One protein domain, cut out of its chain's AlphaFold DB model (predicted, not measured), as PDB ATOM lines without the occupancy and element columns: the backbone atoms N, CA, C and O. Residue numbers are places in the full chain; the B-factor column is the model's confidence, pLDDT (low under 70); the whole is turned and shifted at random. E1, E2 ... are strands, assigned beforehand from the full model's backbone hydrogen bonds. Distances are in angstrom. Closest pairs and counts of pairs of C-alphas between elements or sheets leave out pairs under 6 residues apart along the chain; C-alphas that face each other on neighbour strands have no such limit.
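This is residues 748 to 851 of the 890 residues of an uncharacterized protein of Diaphorobacter sp. HDW4A (UniProt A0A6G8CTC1). A long, narrow barrel of strands, nearly closed: E7, E8 and E1 make one wall, E3, E2 and E5 the opposite wall, and E4 joins E1 to E3. E5 comes near E7 and E8 without pairing, and E6 extends the first wall at the far end of E8. The printed part has 104 residues with eight named strands, E1 to E8 in chain order, and no named helix; the class is all strand, though under half of the residues are in named elements. The sheet is branched and mixed; the whole is compact, with a radius of gyration of the C-alphas of 14.3 A and spans of 45 by 22 by 19 A.

E1, residues 750 to 756, begins at C-alpha 750 (11.449, -5.892, 14.623) and is 19.8 A long. E2, residues 770 to 778, measures 26.1 A, and E3, residues 786 to 791, 16.8 A. E4 is residues 796 to 798, and E5, residues 810 to 815, measures 17.1 A. E6 is residues 828 to 830 and E7 residues 834 to 838. E8, residues 841 to 850, is 30.0 A long and ends at C-alpha 850 (-9.715, -12.982, 35.354).

E1 and E8 are parallel at 10 degrees, with N 842 and O 750 2.8 A apart. E4 is on the other side of E1, antiparallel, with N 797 and O 753 at 2.8 A. E2, E3 and E4 form a meander, each strand the antiparallel neighbour of the one before; N 773 and O 787 are 2.8 A apart, N 790 and O 798 2.9 A. E1 to E4 and E2 to E5 are Greek keys, a meander of three plus a fourth strand, the first pairing with the fourth: N 774 and O 814 of E2 and E5 are 2.8 A apart. E7 and E8 form a hairpin, with N 843 and O 836 at 2.7 A; E6 is antiparallel to E8, with N 829 and O 849 at 2.9 A. The closest C-alphas of E5 and E7, Leu 813 and Ile 835, are 7.5 A apart.

The C-alphas of Ala 807 and Gly 827, the two farthest apart, are 45.8 A apart. The printed part has no cut. The links E1 to E2, E4 to E5 and E5 to E6 are long. The mean pLDDT of the printed part is 84.8; residues 779, 807 and 808 are under 70.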
ATOM      1  N   ALA A 748      15.357  -3.883   8.610       77.88
ATOM      2  CA  ALA A 748      14.558  -4.997   9.133       77.88
ATOM      3  C   ALA A 748      13.466  -4.474  10.079       77.88
ATOM      4  O   ALA A 748      13.725  -3.563  10.869       77.88
ATOM      5  N   ALA A 749      12.260  -5.043  10.014       79.19
ATOM      6  CA  ALA A 749      11.205  -4.762  10.979       79.19
ATOM      7  C   ALA A 749      11.294  -5.716  12.173       79.19
ATOM      8  O   ALA A 749      11.297  -6.938  12.021       79.19
ATOM      9  N   ASN A 750      11.363  -5.150  13.374       82.31
ATOM     10  CA  ASN A 750      11.449  -5.892  14.623       82.31
ATOM     11  C   ASN A 750      10.057  -5.964  15.257       82.31
ATOM     12  O   ASN A 750       9.494  -4.930  15.615       82.31
ATOM     13  N   ILE A 751       9.492  -7.163  15.388       88.50
ATOM     14  CA  ILE A 751       8.185  -7.371  16.018       88.50
ATOM     15  C   ILE A 751       8.394  -8.215  17.266       88.50
ATOM     16  O   ILE A 751       8.707  -9.401  17.175       88.50
ATOM     17  N   ASN A 752       8.183  -7.600  18.424       84.62
ATOM     18  CA  ASN A 752       8.217  -8.267  19.718       84.62
ATOM     19  C   ASN A 752       6.827  -8.234  20.351       84.62
ATOM     20  O   ASN A 752       5.974  -7.438  19.961       84.62
ATOM     21  N   GLY A 753       6.571  -9.087  21.335       87.75
ATOM     22  CA  GLY A 753       5.320  -9.014  22.072       87.75
ATOM     23  C   GLY A 753       5.269  -9.914  23.294       87.75
ATOM     24  O   GLY A 753       6.195 -10.679  23.562       87.75
ATOM     25  N   SER A 754       4.183  -9.819  24.053       89.75
ATOM     26  CA  SER A 754       3.948 -10.681  25.212       89.75
ATOM     27  C   SER A 754       2.466 -10.807  25.563       89.75
ATOM     28  O   SER A 754       1.659  -9.913  25.295       89.75
ATOM     29  N   ILE A 755       2.118 -11.923  26.195       89.56
ATOM     30  CA  ILE A 755       0.837 -12.148  26.864       89.56
ATOM     31  C   ILE A 755       0.985 -11.745  28.333       89.56
ATOM     32  O   ILE A 755       1.909 -12.193  29.009       89.56
ATOM     33  N   THR A 756       0.072 -10.921  28.847       87.12
ATOM     34  CA  THR A 756       0.123 -10.411  30.233       87.12
ATOM     35  C   THR A 756      -1.198 -10.617  30.970       87.12
ATOM     36  O   THR A 756      -2.235 -10.778  30.340       87.12
ATOM     37  N   GLY A 757      -1.170 -10.645  32.308       83.69
ATOM     38  CA  GLY A 757      -2.373 -10.765  33.153       83.69
ATOM     39  C   GLY A 757      -2.982 -12.174  33.275       83.69
ATOM     40  O   GLY A 757      -4.072 -12.326  33.825       83.69
ATOM     41  N   GLY A 758      -2.286 -13.205  32.782       78.62
ATOM     42  CA  GLY A 758      -2.668 -14.611  32.949       78.62
ATOM     43  C   GLY A 758      -2.359 -15.189  34.345       78.62
ATOM     44  O   GLY A 758      -1.824 -14.485  35.204       78.62
ATOM     45  N   PRO A 759      -2.678 -16.477  34.580       78.00
ATOM     46  CA  PRO A 759      -2.358 -17.170  35.832       78.00
ATOM     47  C   PRO A 759      -0.847 -17.200  36.120       78.00
ATOM     48  O   PRO A 759      -0.026 -17.070  35.215       78.00
ATOM     49  N   SER A 760      -0.471 -17.409  37.390       78.06
ATOM     50  CA  SER A 760       0.933 -17.387  37.851       78.06
ATOM     51  C   SER A 760       1.839 -18.424  37.172       78.06
ATOM     52  O   SER A 760       3.055 -18.261  37.166       78.06
ATOM     53  N   THR A 761       1.263 -19.483  36.599       81.69
ATOM     54  CA  THR A 761       1.930 -20.423  35.690       81.69
ATOM     55  C   THR A 761       1.374 -20.254  34.280       81.69
ATOM     56  O   THR A 761       0.160 -20.316  34.074       81.69
ATOM     57  N   PHE A 762       2.257 -20.039  33.298       84.00
ATOM     58  CA  PHE A 762       1.830 -19.796  31.920       84.00
ATOM     59  C   PHE A 762       1.118 -21.037  31.344       84.00
ATOM     60  O   PHE A 762       1.651 -22.145  31.469       84.00
ATOM     61  N   PRO A 763      -0.073 -20.896  30.731       84.75
ATOM     62  CA  PRO A 763      -0.854 -22.039  30.265       84.75
ATOM     63  C   PRO A 763      -0.108 -22.854  29.188       84.75
ATOM     64  O   PRO A 763       0.184 -22.319  28.115       84.75
ATOM     65  N   PRO A 764       0.169 -24.158  29.404       85.81
ATOM     66  CA  PRO A 764       0.928 -24.969  28.445       85.81
ATOM     67  C   PRO A 764       0.246 -25.102  27.078       85.81
ATOM     68  O   PRO A 764       0.909 -25.261  26.060       85.81
ATOM     69  N   ASN A 765      -1.085 -25.008  27.046       86.75
ATOM     70  CA  ASN A 765      -1.906 -25.082  25.836       86.75
ATOM     71  C   ASN A 765      -1.785 -23.849  24.918       86.75
ATOM     72  O   ASN A 765      -2.229 -23.917  23.769       86.75
ATOM     73  N   LEU A 766      -1.206 -22.747  25.407       87.75
ATOM     74  CA  LEU A 766      -0.894 -21.563  24.604       87.75
ATOM     75  C   LEU A 766       0.481 -21.652  23.934       87.75
ATOM     76  O   LEU A 766       0.691 -21.005  22.912       87.75
ATOM     77  N   ILE A 767       1.404 -22.454  24.469       90.81
ATOM     78  CA  ILE A 767       2.773 -22.559  23.953       90.81
ATOM     79  C   ILE A 767       2.750 -23.155  22.538       90.81
ATOM     80  O   ILE A 767       2.104 -24.171  22.283       90.81
ATOM     81  N   GLY A 768       3.457 -22.510  21.609       87.38
ATOM     82  CA  GLY A 768       3.543 -22.918  20.206       87.38
ATOM     83  C   GLY A 768       2.337 -22.526  19.350       87.38
ATOM     84  O   GLY A 768       2.324 -22.824  18.157       87.38
ATOM     85  N   LYS A 769       1.323 -21.854  19.915       92.50
ATOM     86  CA  LYS A 769       0.236 -21.267  19.120       92.50
ATOM     87  C   LYS A 769       0.720 -20.025  18.382       92.50
ATOM     88  O   LYS A 769       1.627 -19.334  18.847       92.50
ATOM     89  N   THR A 770       0.105 -19.757  17.236       90.12
ATOM     90  CA  THR A 770       0.493 -18.669  16.342       90.12
ATOM     91  C   THR A 770      -0.620 -17.645  16.166       90.12
ATOM     92  O   THR A 770      -1.801 -17.984  16.225       90.12
ATOM     93  N   LEU A 771      -0.226 -16.394  15.938       90.06
ATOM     94  CA  LEU A 771      -1.096 -15.299  15.517       90.06
ATOM     95  C   LEU A 771      -0.541 -14.692  14.235       90.06
ATOM     96  O   LEU A 771       0.592 -14.209  14.220       90.06
ATOM     97  N   ASP A 772      -1.340 -14.691  13.181       91.69
ATOM     98  CA  ASP A 772      -0.947 -14.122  11.902       91.69
ATOM     99  C   ASP A 772      -0.976 -12.594  11.976       91.69
ATOM    100  O   ASP A 772      -1.883 -11.994  12.566       91.69
ATOM    101  N   TYR A 773       0.011 -11.954  11.357       92.75
ATOM    102  CA  TYR A 773       0.107 -10.507  11.217       92.75
ATOM    103  C   TYR A 773       0.323 -10.105   9.753       92.75
ATOM    104  O   TYR A 773       0.846 -10.872   8.942       92.75
ATOM    105  N   GLU A 774      -0.043  -8.867   9.431       91.81
ATOM    106  CA  GLU A 774       0.276  -8.186   8.174       91.81
ATOM    107  C   GLU A 774       1.004  -6.865   8.466       91.81
ATOM    108  O   GLU A 774       0.619  -6.117   9.367       91.81
ATOM    109  N   LEU A 775       2.055  -6.589   7.694       90.12
ATOM    110  CA  LEU A 775       2.789  -5.331   7.634       90.12
ATOM    111  C   LEU A 775       2.445  -4.600   6.341       90.12
ATOM    112  O   LEU A 775       2.814  -5.027   5.244       90.12
ATOM    113  N   THR A 776       1.799  -3.449   6.479       86.56
ATOM    114  CA  THR A 776       1.557  -2.535   5.362       86.56
ATOM    115  C   THR A 776       2.581  -1.414   5.428       86.56
ATOM    116  O   THR A 776       2.620  -0.685   6.415       86.56
ATOM    117  N   CYS A 777       3.423  -1.290   4.402       82.06
ATOM    118  CA  CYS A 777       4.508  -0.313   4.347       82.06
ATOM    119  C   CYS A 777       4.352   0.606   3.135       82.06
ATOM    120  O   CYS A 777       4.039   0.136   2.039       82.06
ATOM    121  N   THR A 778       4.593   1.902   3.321       74.44
ATOM    122  CA  THR A 778       4.611   2.908   2.250       74.44
ATOM    123  C   THR A 778       5.953   3.644   2.241       74.44
ATOM    124  O   THR A 778       6.459   3.961   3.319       74.44
ATOM    125  N   PRO A 779       6.548   3.931   1.063       68.69
ATOM    126  CA  PRO A 779       6.027   3.686  -0.289       68.69
ATOM    127  C   PRO A 779       6.248   2.255  -0.818       68.69
ATOM    128  O   PRO A 779       5.630   1.891  -1.813       68.69
ATOM    129  N   GLY A 780       7.104   1.442  -0.188       71.94
ATOM    130  CA  GLY A 780       7.410   0.082  -0.652       71.94
ATOM    131  C   GLY A 780       6.948  -1.006   0.319       71.94
ATOM    132  O   GLY A 780       7.096  -0.845   1.528       71.94
ATOM    133  N   ALA A 781       6.442  -2.123  -0.216       74.88
ATOM    134  CA  ALA A 781       5.953  -3.262   0.562       74.88
ATOM    135  C   ALA A 781       7.078  -4.005   1.313       74.88
ATOM    136  O   ALA A 781       8.180  -4.172   0.788       74.88
ATOM    137  N   ALA A 782       6.784  -4.486   2.527       81.12
ATOM    138  CA  ALA A 782       7.676  -5.382   3.264       81.12
ATOM    139  C   ALA A 782       7.791  -6.754   2.581       81.12
ATOM    140  O   ALA A 782       6.857  -7.213   1.919       81.12
ATOM    141  N   THR A 783       8.924  -7.428   2.769       79.62
ATOM    142  CA  THR A 783       9.179  -8.772   2.235       79.62
ATOM    143  C   THR A 783       9.637  -9.719   3.356       79.62
ATOM    144  O   THR A 783      10.752  -9.565   3.857       79.62
ATOM    145  N   PRO A 784       8.813 -10.704   3.766       82.75
ATOM    146  CA  PRO A 784       7.389 -10.862   3.436       82.75
ATOM    147  C   PRO A 784       6.503  -9.799   4.120       82.75
ATOM    148  O   PRO A 784       6.835  -9.295   5.190       82.75
ATOM    149  N   SER A 785       5.354  -9.466   3.522       84.25
ATOM    150  CA  SER A 785       4.369  -8.534   4.103       84.25
ATOM    151  C   SER A 785       3.446  -9.189   5.133       84.25
ATOM    152  O   SER A 785       2.701  -8.496   5.817       84.25
ATOM    153  N   THR A 786       3.497 -10.510   5.285       86.56
ATOM    154  CA  THR A 786       2.733 -11.274   6.276       86.56
ATOM    155  C   THR A 786       3.638 -12.256   7.013       86.56
ATOM    156  O   THR A 786       4.693 -12.651   6.510       86.56
ATOM    157  N   GLY A 787       3.241 -12.648   8.221       89.94
ATOM    158  CA  GLY A 787       3.962 -13.641   9.016       89.94
ATOM    159  C   GLY A 787       3.159 -14.095  10.230       89.94
ATOM    160  O   GLY A 787       2.003 -13.716  10.386       89.94
ATOM    161  N   ALA A 788       3.782 -14.896  11.094       89.56
ATOM    162  CA  ALA A 788       3.152 -15.441  12.291       89.56
ATOM    163  C   ALA A 788       3.982 -15.152  13.552       89.56
ATOM    164  O   ALA A 788       5.192 -15.386  13.585       89.56
ATOM    165  N   LEU A 789       3.318 -14.675  14.605       90.69
ATOM    166  CA  LEU A 789       3.857 -14.527  15.956       90.69
ATOM    167  C   LEU A 789       3.627 -15.822  16.726       90.69
ATOM    168  O   LEU A 789       2.480 -16.204  16.938       90.69
ATOM    169  N   THR A 790       4.692 -16.490  17.160       91.00
ATOM    170  CA  THR A 790       4.590 -17.725  17.954       91.00
ATOM    171  C   THR A 790       4.673 -17.422  19.446       91.00
ATOM    172  O   THR A 790       5.562 -16.688  19.882       91.00
ATOM    173  N   VAL A 791       3.766 -18.009  20.226       92.06
ATOM    174  CA  VAL A 791       3.735 -17.905  21.688       92.06
ATOM    175  C   VAL A 791       4.800 -18.816  22.308       92.06
ATOM    176  O   VAL A 791       4.747 -20.040  22.178       92.06
ATOM    177  N   GLY A 792       5.766 -18.224  23.005       89.31
ATOM    178  CA  GLY A 792       6.811 -18.923  23.748       89.31
ATOM    179  C   GLY A 792       6.359 -19.427  25.122       89.31
ATOM    180  O   GLY A 792       5.251 -19.162  25.584       89.31
ATOM    181  N   SER A 793       7.250 -20.143  25.809       86.50
ATOM    182  CA  SER A 793       6.968 -20.816  27.089       86.50
ATOM    183  C   SER A 793       6.633 -19.881  28.257       86.50
ATOM    184  O   SER A 793       6.009 -20.307  29.224       86.50
ATOM    185  N   THR A 794       7.025 -18.613  28.163       86.88
ATOM    186  CA  THR A 794       6.781 -17.559  29.160       86.88
ATOM    187  C   THR A 794       5.695 -16.570  28.729       86.88
ATOM    188  O   THR A 794       5.477 -15.566  29.402       86.88
ATOM    189  N   GLY A 795       5.034 -16.819  27.593       84.69
ATOM    190  CA  GLY A 795       4.068 -15.899  26.994       84.69
ATOM    191  C   GLY A 795       4.670 -14.815  26.101       84.69
ATOM    192  O   GLY A 795       3.922 -13.979  25.603       84.69
ATOM    193  N   GLN A 796       5.984 -14.822  25.855       90.75
ATOM    194  CA  GLN A 796       6.608 -13.961  24.843       90.75
ATOM    195  C   GLN A 796       6.083 -14.292  23.436       90.75
ATOM    196  O   GLN A 796       5.853 -15.457  23.120       90.75
ATOM    197  N   LEU A 797       5.925 -13.284  22.584       90.88
ATOM    198  CA  LEU A 797       5.602 -13.443  21.168       90.88
ATOM    199  C   LEU A 797       6.856 -13.142  20.355       90.88
ATOM    200  O   LEU A 797       7.435 -12.064  20.489       90.88
ATOM    201  N   SER A 798       7.258 -14.086  19.512       86.75
ATOM    202  CA  SER A 798       8.437 -13.941  18.656       86.75
ATOM    203  C   SER A 798       8.135 -14.341  17.218       86.75
ATOM    204  O   SER A 798       7.306 -15.221  16.972       86.75
ATOM    205  N   ILE A 799       8.858 -13.733  16.280       89.31
ATOM    206  CA  ILE A 799       8.897 -14.123  14.866       89.31
ATOM    207  C   ILE A 799      10.208 -14.858  14.567       89.31
ATOM    208  O   ILE A 799      11.240 -14.548  15.156       89.31
ATOM    209  N   ALA A 800      10.179 -15.830  13.651       78.12
ATOM    210  CA  ALA A 800      11.378 -16.585  13.270       78.12
ATOM    211  C   ALA A 800      12.290 -15.802  12.310       78.12
ATOM    212  O   ALA A 800      13.507 -15.871  12.432       78.12
ATOM    213  N   ASN A 801      11.698 -15.039  11.383       78.44
ATOM    214  CA  ASN A 801      12.417 -14.233  10.399       78.44
ATOM    215  C   ASN A 801      11.843 -12.808  10.393       78.44
ATOM    216  O   ASN A 801      10.666 -12.649  10.054       78.44
ATOM    217  N   PRO A 802      12.624 -11.779  10.765       82.00
ATOM    218  CA  PRO A 802      12.172 -10.401  10.669       82.00
ATOM    219  C   PRO A 802      11.963 -10.006   9.200       82.00
ATOM    220  O   PRO A 802      12.854 -10.233   8.380       82.00
ATOM    221  N   PRO A 803      10.803  -9.432   8.840       82.94
ATOM    222  CA  PRO A 803      10.549  -9.006   7.473       82.94
ATOM    223  C   PRO A 803      11.422  -7.804   7.111       82.94
ATOM    224  O   PRO A 803      11.628  -6.892   7.918       82.94
ATOM    225  N   MET A 804      11.940  -7.805   5.885       81.44
ATOM    226  CA  MET A 804      12.711  -6.685   5.360       81.44
ATOM    227  C   MET A 804      11.772  -5.576   4.901       81.44
ATOM    228  O   MET A 804      10.755  -5.824   4.254       81.44
ATOM    229  N   VAL A 805      12.127  -4.344   5.230       81.25
ATOM    230  CA  VAL A 805      11.365  -3.135   4.937       81.25
ATOM    231  C   VAL A 805      12.207  -2.227   4.045       81.25
ATOM    232  O   VAL A 805      13.366  -1.959   4.378       81.25
ATOM    233  N   PRO A 806      11.672  -1.763   2.900       76.38
ATOM    234  CA  PRO A 806      12.410  -0.875   2.010       76.38
ATOM    235  C   PRO A 806      12.900   0.375   2.744       76.38
ATOM    236  O   PRO A 806      12.240   0.865   3.666       76.38
ATOM    237  N   ALA A 807      14.076   0.877   2.364       69.62
ATOM    238  CA  ALA A 807      14.661   2.021   3.053       69.62
ATOM    239  C   ALA A 807      13.735   3.247   2.956       69.62
ATOM    240  O   ALA A 807      13.184   3.540   1.897       69.62
ATOM    241  N   GLY A 808      13.547   3.951   4.074       68.62
ATOM    242  CA  GLY A 808      12.651   5.108   4.153       68.62
ATOM    243  C   GLY A 808      11.154   4.778   4.221       68.62
ATOM    244  O   GLY A 808      10.356   5.707   4.324       68.62
ATOM    245  N   SER A 809      10.755   3.499   4.206       75.31
ATOM    246  CA  SER A 809       9.351   3.122   4.392       75.31
ATOM    247  C   SER A 809       8.898   3.259   5.848       75.31
ATOM    248  O   SER A 809       9.629   2.914   6.780       75.31
ATOM    249  N   THR A 810       7.651   3.688   6.039       77.94
ATOM    250  CA  THR A 810       6.927   3.597   7.315       77.94
ATOM    251  C   THR A 810       5.929   2.452   7.257       77.94
ATOM    252  O   THR A 810       5.165   2.361   6.294       77.94
ATOM    253  N   CYS A 811       5.919   1.598   8.280       82.94
ATOM    254  CA  CYS A 811       5.095   0.396   8.310       82.94
ATOM    255  C   CYS A 811       4.060   0.426   9.440       82.94
ATOM    256  O   CYS A 811       4.316   0.948  10.524       82.94
ATOM    257  N   THR A 812       2.905  -0.189   9.208       86.75
ATOM    258  CA  THR A 812       1.871  -0.456  10.217       86.75
ATOM    259  C   THR A 812       1.637  -1.955  10.338       86.75
ATOM    260  O   THR A 812       1.424  -2.623   9.326       86.75
ATOM    261  N   LEU A 813       1.658  -2.474  11.570       90.75
ATOM    262  CA  LEU A 813       1.391  -3.878  11.875       90.75
ATOM    263  C   LEU A 813      -0.070  -4.077  12.283       90.75
ATOM    264  O   LEU A 813      -0.556  -3.417  13.200       90.75
ATOM    265  N   THR A 814      -0.741  -5.028  11.639       90.06
ATOM    266  CA  THR A 814      -2.115  -5.435  11.960       90.06
ATOM    267  C   THR A 814      -2.150  -6.929  12.263       90.06
ATOM    268  O   THR A 814      -1.650  -7.724  11.471       90.06
ATOM    269  N   LEU A 815      -2.757  -7.332  13.382       90.31
ATOM    270  CA  LEU A 815      -3.040  -8.746  13.646       90.31
ATOM    271  C   LEU A 815      -4.216  -9.203  12.776       90.31
ATOM    272  O   LEU A 815      -5.261  -8.554  12.748       90.31
ATOM    273  N   LYS A 816      -4.037 -10.311  12.061       92.38
ATOM    274  CA  LYS A 816      -5.068 -10.929  11.217       92.38
ATOM    275  C   LYS A 816      -5.837 -12.020  11.942       92.38
ATOM    276  O   LYS A 816      -7.023 -12.196  11.678       92.38
ATOM    277  N   THR A 817      -5.190 -12.722  12.863       88.62
ATOM    278  CA  THR A 817      -5.870 -13.677  13.739       88.62
ATOM    279  C   THR A 817      -6.493 -12.936  14.918       88.62
ATOM    280  O   THR A 817      -5.794 -12.205  15.618       88.62
ATOM    281  N   ASP A 818      -7.790 -13.145  15.165       86.19
ATOM    282  CA  ASP A 818      -8.449 -12.673  16.387       86.19
ATOM    283  C   ASP A 818      -7.880 -13.433  17.599       86.19
ATOM    284  O   ASP A 818      -8.055 -14.656  17.682       86.19
ATOM    285  N   PRO A 819      -7.213 -12.764  18.561       83.94
ATOM    286  CA  PRO A 819      -6.615 -13.441  19.709       83.94
ATOM    287  C   PRO A 819      -7.627 -14.157  20.601       83.94
ATOM    288  O   PRO A 819      -7.236 -15.076  21.319       83.94
ATOM    289  N   ALA A 820      -8.921 -13.823  20.509       82.62
ATOM    290  CA  ALA A 820      -9.984 -14.561  21.187       82.62
ATOM    291  C   ALA A 820     -10.063 -16.044  20.767       82.62
ATOM    292  O   ALA A 820     -10.607 -16.864  21.506       82.62
ATOM    293  N   THR A 821      -9.496 -16.400  19.611       83.88
ATOM    294  CA  THR A 821      -9.418 -17.785  19.116       83.88
ATOM    295  C   THR A 821      -8.327 -18.620  19.794       83.88
ATOM    296  O   THR A 821      -8.330 -19.847  19.675       83.88
ATOM    297  N   LEU A 822      -7.408 -17.990  20.538       87.81
ATOM    298  CA  LEU A 822      -6.421 -18.707  21.340       87.81
ATOM    299  C   LEU A 822      -7.079 -19.310  22.591       87.81
ATOM    300  O   LEU A 822      -7.885 -18.642  23.244       87.81
ATOM    301  N   PRO A 823      -6.719 -20.549  22.979       86.12
ATOM    302  CA  PRO A 823      -7.356 -21.229  24.098       86.12
ATOM    303  C   PRO A 823      -7.142 -20.473  25.417       86.12
ATOM    304  O   PRO A 823      -6.014 -20.179  25.805       86.12
ATOM    305  N   LEU A 824      -8.232 -20.188  26.127       82.94
ATOM    306  CA  LEU A 824      -8.204 -19.493  27.414       82.94
ATOM    307  C   LEU A 824      -8.042 -20.483  28.577       82.94
ATOM    308  O   LEU A 824      -8.733 -21.506  28.606       82.94
ATOM    309  N   PRO A 825      -7.186 -20.196  29.575       83.19
ATOM    310  CA  PRO A 825      -7.279 -20.876  30.862       83.19
ATOM    311  C   PRO A 825      -8.627 -20.574  31.538       83.19
ATOM    312  O   PRO A 825      -9.184 -19.481  31.414       83.19
ATOM    313  N   THR A 826      -9.169 -21.559  32.256       82.00
ATOM    314  CA  THR A 826     -10.471 -21.444  32.928       82.00
ATOM    315  C   THR A 826     -10.504 -20.238  33.867       82.00
ATOM    316  O   THR A 826      -9.599 -20.056  34.679       82.00
ATOM    317  N   GLY A 827     -11.556 -19.421  33.769       83.62
ATOM    318  CA  GLY A 827     -11.730 -18.229  34.603       83.62
ATOM    319  C   GLY A 827     -11.003 -16.981  34.094       83.62
ATOM    320  O   GLY A 827     -10.865 -16.026  34.854       83.62
ATOM    321  N   TYR A 828     -10.544 -16.969  32.839       86.38
ATOM    322  CA  TYR A 828      -9.925 -15.812  32.191       86.38
ATOM    323  C   TYR A 828     -10.621 -15.456  30.874       86.38
ATOM    324  O   TYR A 828     -11.250 -16.296  30.234       86.38
ATOM    325  N   LEU A 829     -10.485 -14.197  30.463       86.81
ATOM    326  CA  LEU A 829     -10.950 -13.667  29.184       86.81
ATOM    327  C   LEU A 829      -9.877 -12.783  28.544       86.81
ATOM    328  O   LEU A 829      -9.144 -12.073  29.240       86.81
ATOM    329  N   TRP A 830      -9.795 -12.828  27.215       89.75
ATOM    330  CA  TRP A 830      -8.925 -11.946  26.442       89.75
ATOM    331  C   TRP A 830      -9.460 -10.513  26.467       89.75
ATOM    332  O   TRP A 830     -10.670 -10.271  26.454       89.75
ATOM    333  N   LYS A 831      -8.545  -9.550  26.513       88.94
ATOM    334  CA  LYS A 831      -8.821  -8.128  26.306       88.94
ATOM    335  C   LYS A 831      -8.351  -7.712  24.918       88.94
ATOM    336  O   LYS A 831      -7.610  -8.438  24.259       88.94
ATOM    337  N   THR A 832      -8.780  -6.529  24.487       87.31
ATOM    338  CA  THR A 832      -8.364  -5.951  23.208       87.31
ATOM    339  C   THR A 832      -6.833  -5.894  23.125       87.31
ATOM    340  O   THR A 832      -6.205  -5.346  24.038       87.31
ATOM    341  N   PRO A 833      -6.225  -6.449  22.065       89.38
ATOM    342  CA  PRO A 833      -4.788  -6.358  21.827       89.38
ATOM    343  C   PRO A 833      -4.322  -4.908  21.737       89.38
ATOM    344  O   PRO A 833      -5.021  -4.063  21.177       89.38
ATOM    345  N   VAL A 834      -3.116  -4.634  22.226       89.50
ATOM    346  CA  VAL A 834      -2.471  -3.325  22.078       89.50
ATOM    347  C   VAL A 834      -1.227  -3.496  21.220       89.50
ATOM    348  O   VAL A 834      -0.286  -4.181  21.610       89.50
ATOM    349  N   ILE A 835      -1.221  -2.867  20.047       90.56
ATOM    350  CA  ILE A 835      -0.056  -2.804  19.161       90.56
ATOM    351  C   ILE A 835       0.530  -1.400  19.304       90.56
ATOM    352  O   ILE A 835      -0.165  -0.408  19.094       90.56
ATOM    353  N   SER A 836       1.796  -1.310  19.699       85.44
ATOM    354  CA  SER A 836       2.509  -0.046  19.924       85.44
ATOM    355  C   SER A 836       3.877  -0.080  19.247       85.44
ATOM    356  O   SER A 836       4.410  -1.157  19.005       85.44
ATOM    357  N   GLY A 837       4.451   1.072  18.905       80.81
ATOM    358  CA  GLY A 837       5.735   1.126  18.206       80.81
ATOM    359  C   GLY A 837       5.913   2.389  17.373       80.81
ATOM    360  O   GLY A 837       4.948   3.106  17.114       80.81
ATOM    361  N   SER A 838       7.149   2.661  16.956       74.00
ATOM    362  CA  SER A 838       7.487   3.764  16.048       74.00
ATOM    363  C   SER A 838       8.495   3.299  15.001       74.00
ATOM    364  O   SER A 838       9.473   2.625  15.340       74.00
ATOM    365  N   GLY A 839       8.288   3.689  13.742       79.50
ATOM    366  CA  GLY A 839       9.121   3.247  12.624       79.50
ATOM    367  C   GLY A 839       8.899   1.766  12.321       79.50
ATOM    368  O   GLY A 839       7.766   1.339  12.130       79.50
ATOM    369  N   ASN A 840       9.979   0.985  12.304       79.62
ATOM    370  CA  ASN A 840       9.952  -0.444  11.976       79.62
ATOM    371  C   ASN A 840      10.043  -1.353  13.218       79.62
ATOM    372  O   ASN A 840      10.306  -2.543  13.088       79.62
ATOM    373  N   ASN A 841       9.839  -0.806  14.422       84.62
ATOM    374  CA  ASN A 841       9.825  -1.559  15.678       84.62
ATOM    375  C   ASN A 841       8.400  -1.606  16.244       84.62
ATOM    376  O   ASN A 841       7.847  -0.562  16.594       84.62
ATOM    377  N   PHE A 842       7.837  -2.806  16.378       89.31
ATOM    378  CA  PHE A 842       6.486  -3.061  16.875       89.31
ATOM    379  C   PHE A 842       6.528  -3.899  18.154       89.31
ATOM    380  O   PHE A 842       7.316  -4.835  18.278       89.31
ATOM    381  N   ASN A 843       5.645  -3.577  19.093       89.06
ATOM    382  CA  ASN A 843       5.416  -4.299  20.332       89.06
ATOM    383  C   ASN A 843       3.930  -4.671  20.450       89.06
ATOM    384  O   ASN A 843       3.071  -3.786  20.510       89.06
ATOM    385  N   VAL A 844       3.635  -5.970  20.478       91.19
ATOM    386  CA  VAL A 844       2.282  -6.536  20.548       91.19
ATOM    387  C   VAL A 844       2.011  -7.046  21.961       91.19
ATOM    388  O   VAL A 844       2.605  -8.025  22.409       91.19
ATOM    389  N   LEU A 845       1.084  -6.409  22.667       90.50
ATOM    390  CA  LEU A 845       0.646  -6.827  23.993       90.50
ATOM    391  C   LEU A 845      -0.730  -7.490  23.901       90.50
ATOM    392  O   LEU A 845      -1.684  -6.883  23.411       90.50
ATOM    393  N   LEU A 846      -0.838  -8.719  24.407       91.81
ATOM    394  CA  LEU A 846      -2.092  -9.471  24.501       91.81
ATOM    395  C   LEU A 846      -2.513  -9.577  25.971       91.81
ATOM    396  O   LEU A 846      -1.990 -10.427  26.698       91.81
ATOM    397  N   PRO A 847      -3.424  -8.716  26.454       88.31
ATOM    398  CA  PRO A 847      -3.829  -8.742  27.846       88.31
ATOM    399  C   PRO A 847      -4.890  -9.821  28.076       88.31
ATOM    400  O   PRO A 847      -5.872  -9.934  27.341       88.31
ATOM    401  N   MET A 848      -4.713 -10.577  29.145       88.31
ATOM    402  CA  MET A 848      -5.659 -11.537  29.691       88.31
ATOM    403  C   MET A 848      -6.096 -11.035  31.070       88.31
ATOM    404  O   MET A 848      -5.310 -10.421  31.785       88.31
ATOM    405  N   ALA A 849      -7.352 -11.248  31.452       84.25
ATOM    406  CA  ALA A 849      -7.842 -10.864  32.777       84.25
ATOM    407  C   ALA A 849      -8.758 -11.941  33.352       84.25
ATOM    408  O   ALA A 849      -9.468 -12.610  32.601       84.25
ATOM    409  N   SER A 850      -8.785 -12.077  34.678       78.44
ATOM    410  CA  SER A 850      -9.715 -12.982  35.354       78.44
ATOM    411  C   SER A 850     -11.169 -12.565  35.100       78.44
ATOM    412  O   SER A 850     -11.515 -11.387  35.247       78.44
ATOM    413  N   SER A 851     -12.040 -13.519  34.778       73.69
ATOM    414  CA  SER A 851     -13.484 -13.321  34.678       73.69
ATOM    415  C   SER A 851     -14.077 -13.128  36.082       73.69
ATOM    416  O   SER A 851     -14.501 -14.081  36.730       73.69
TER     417      SER A 851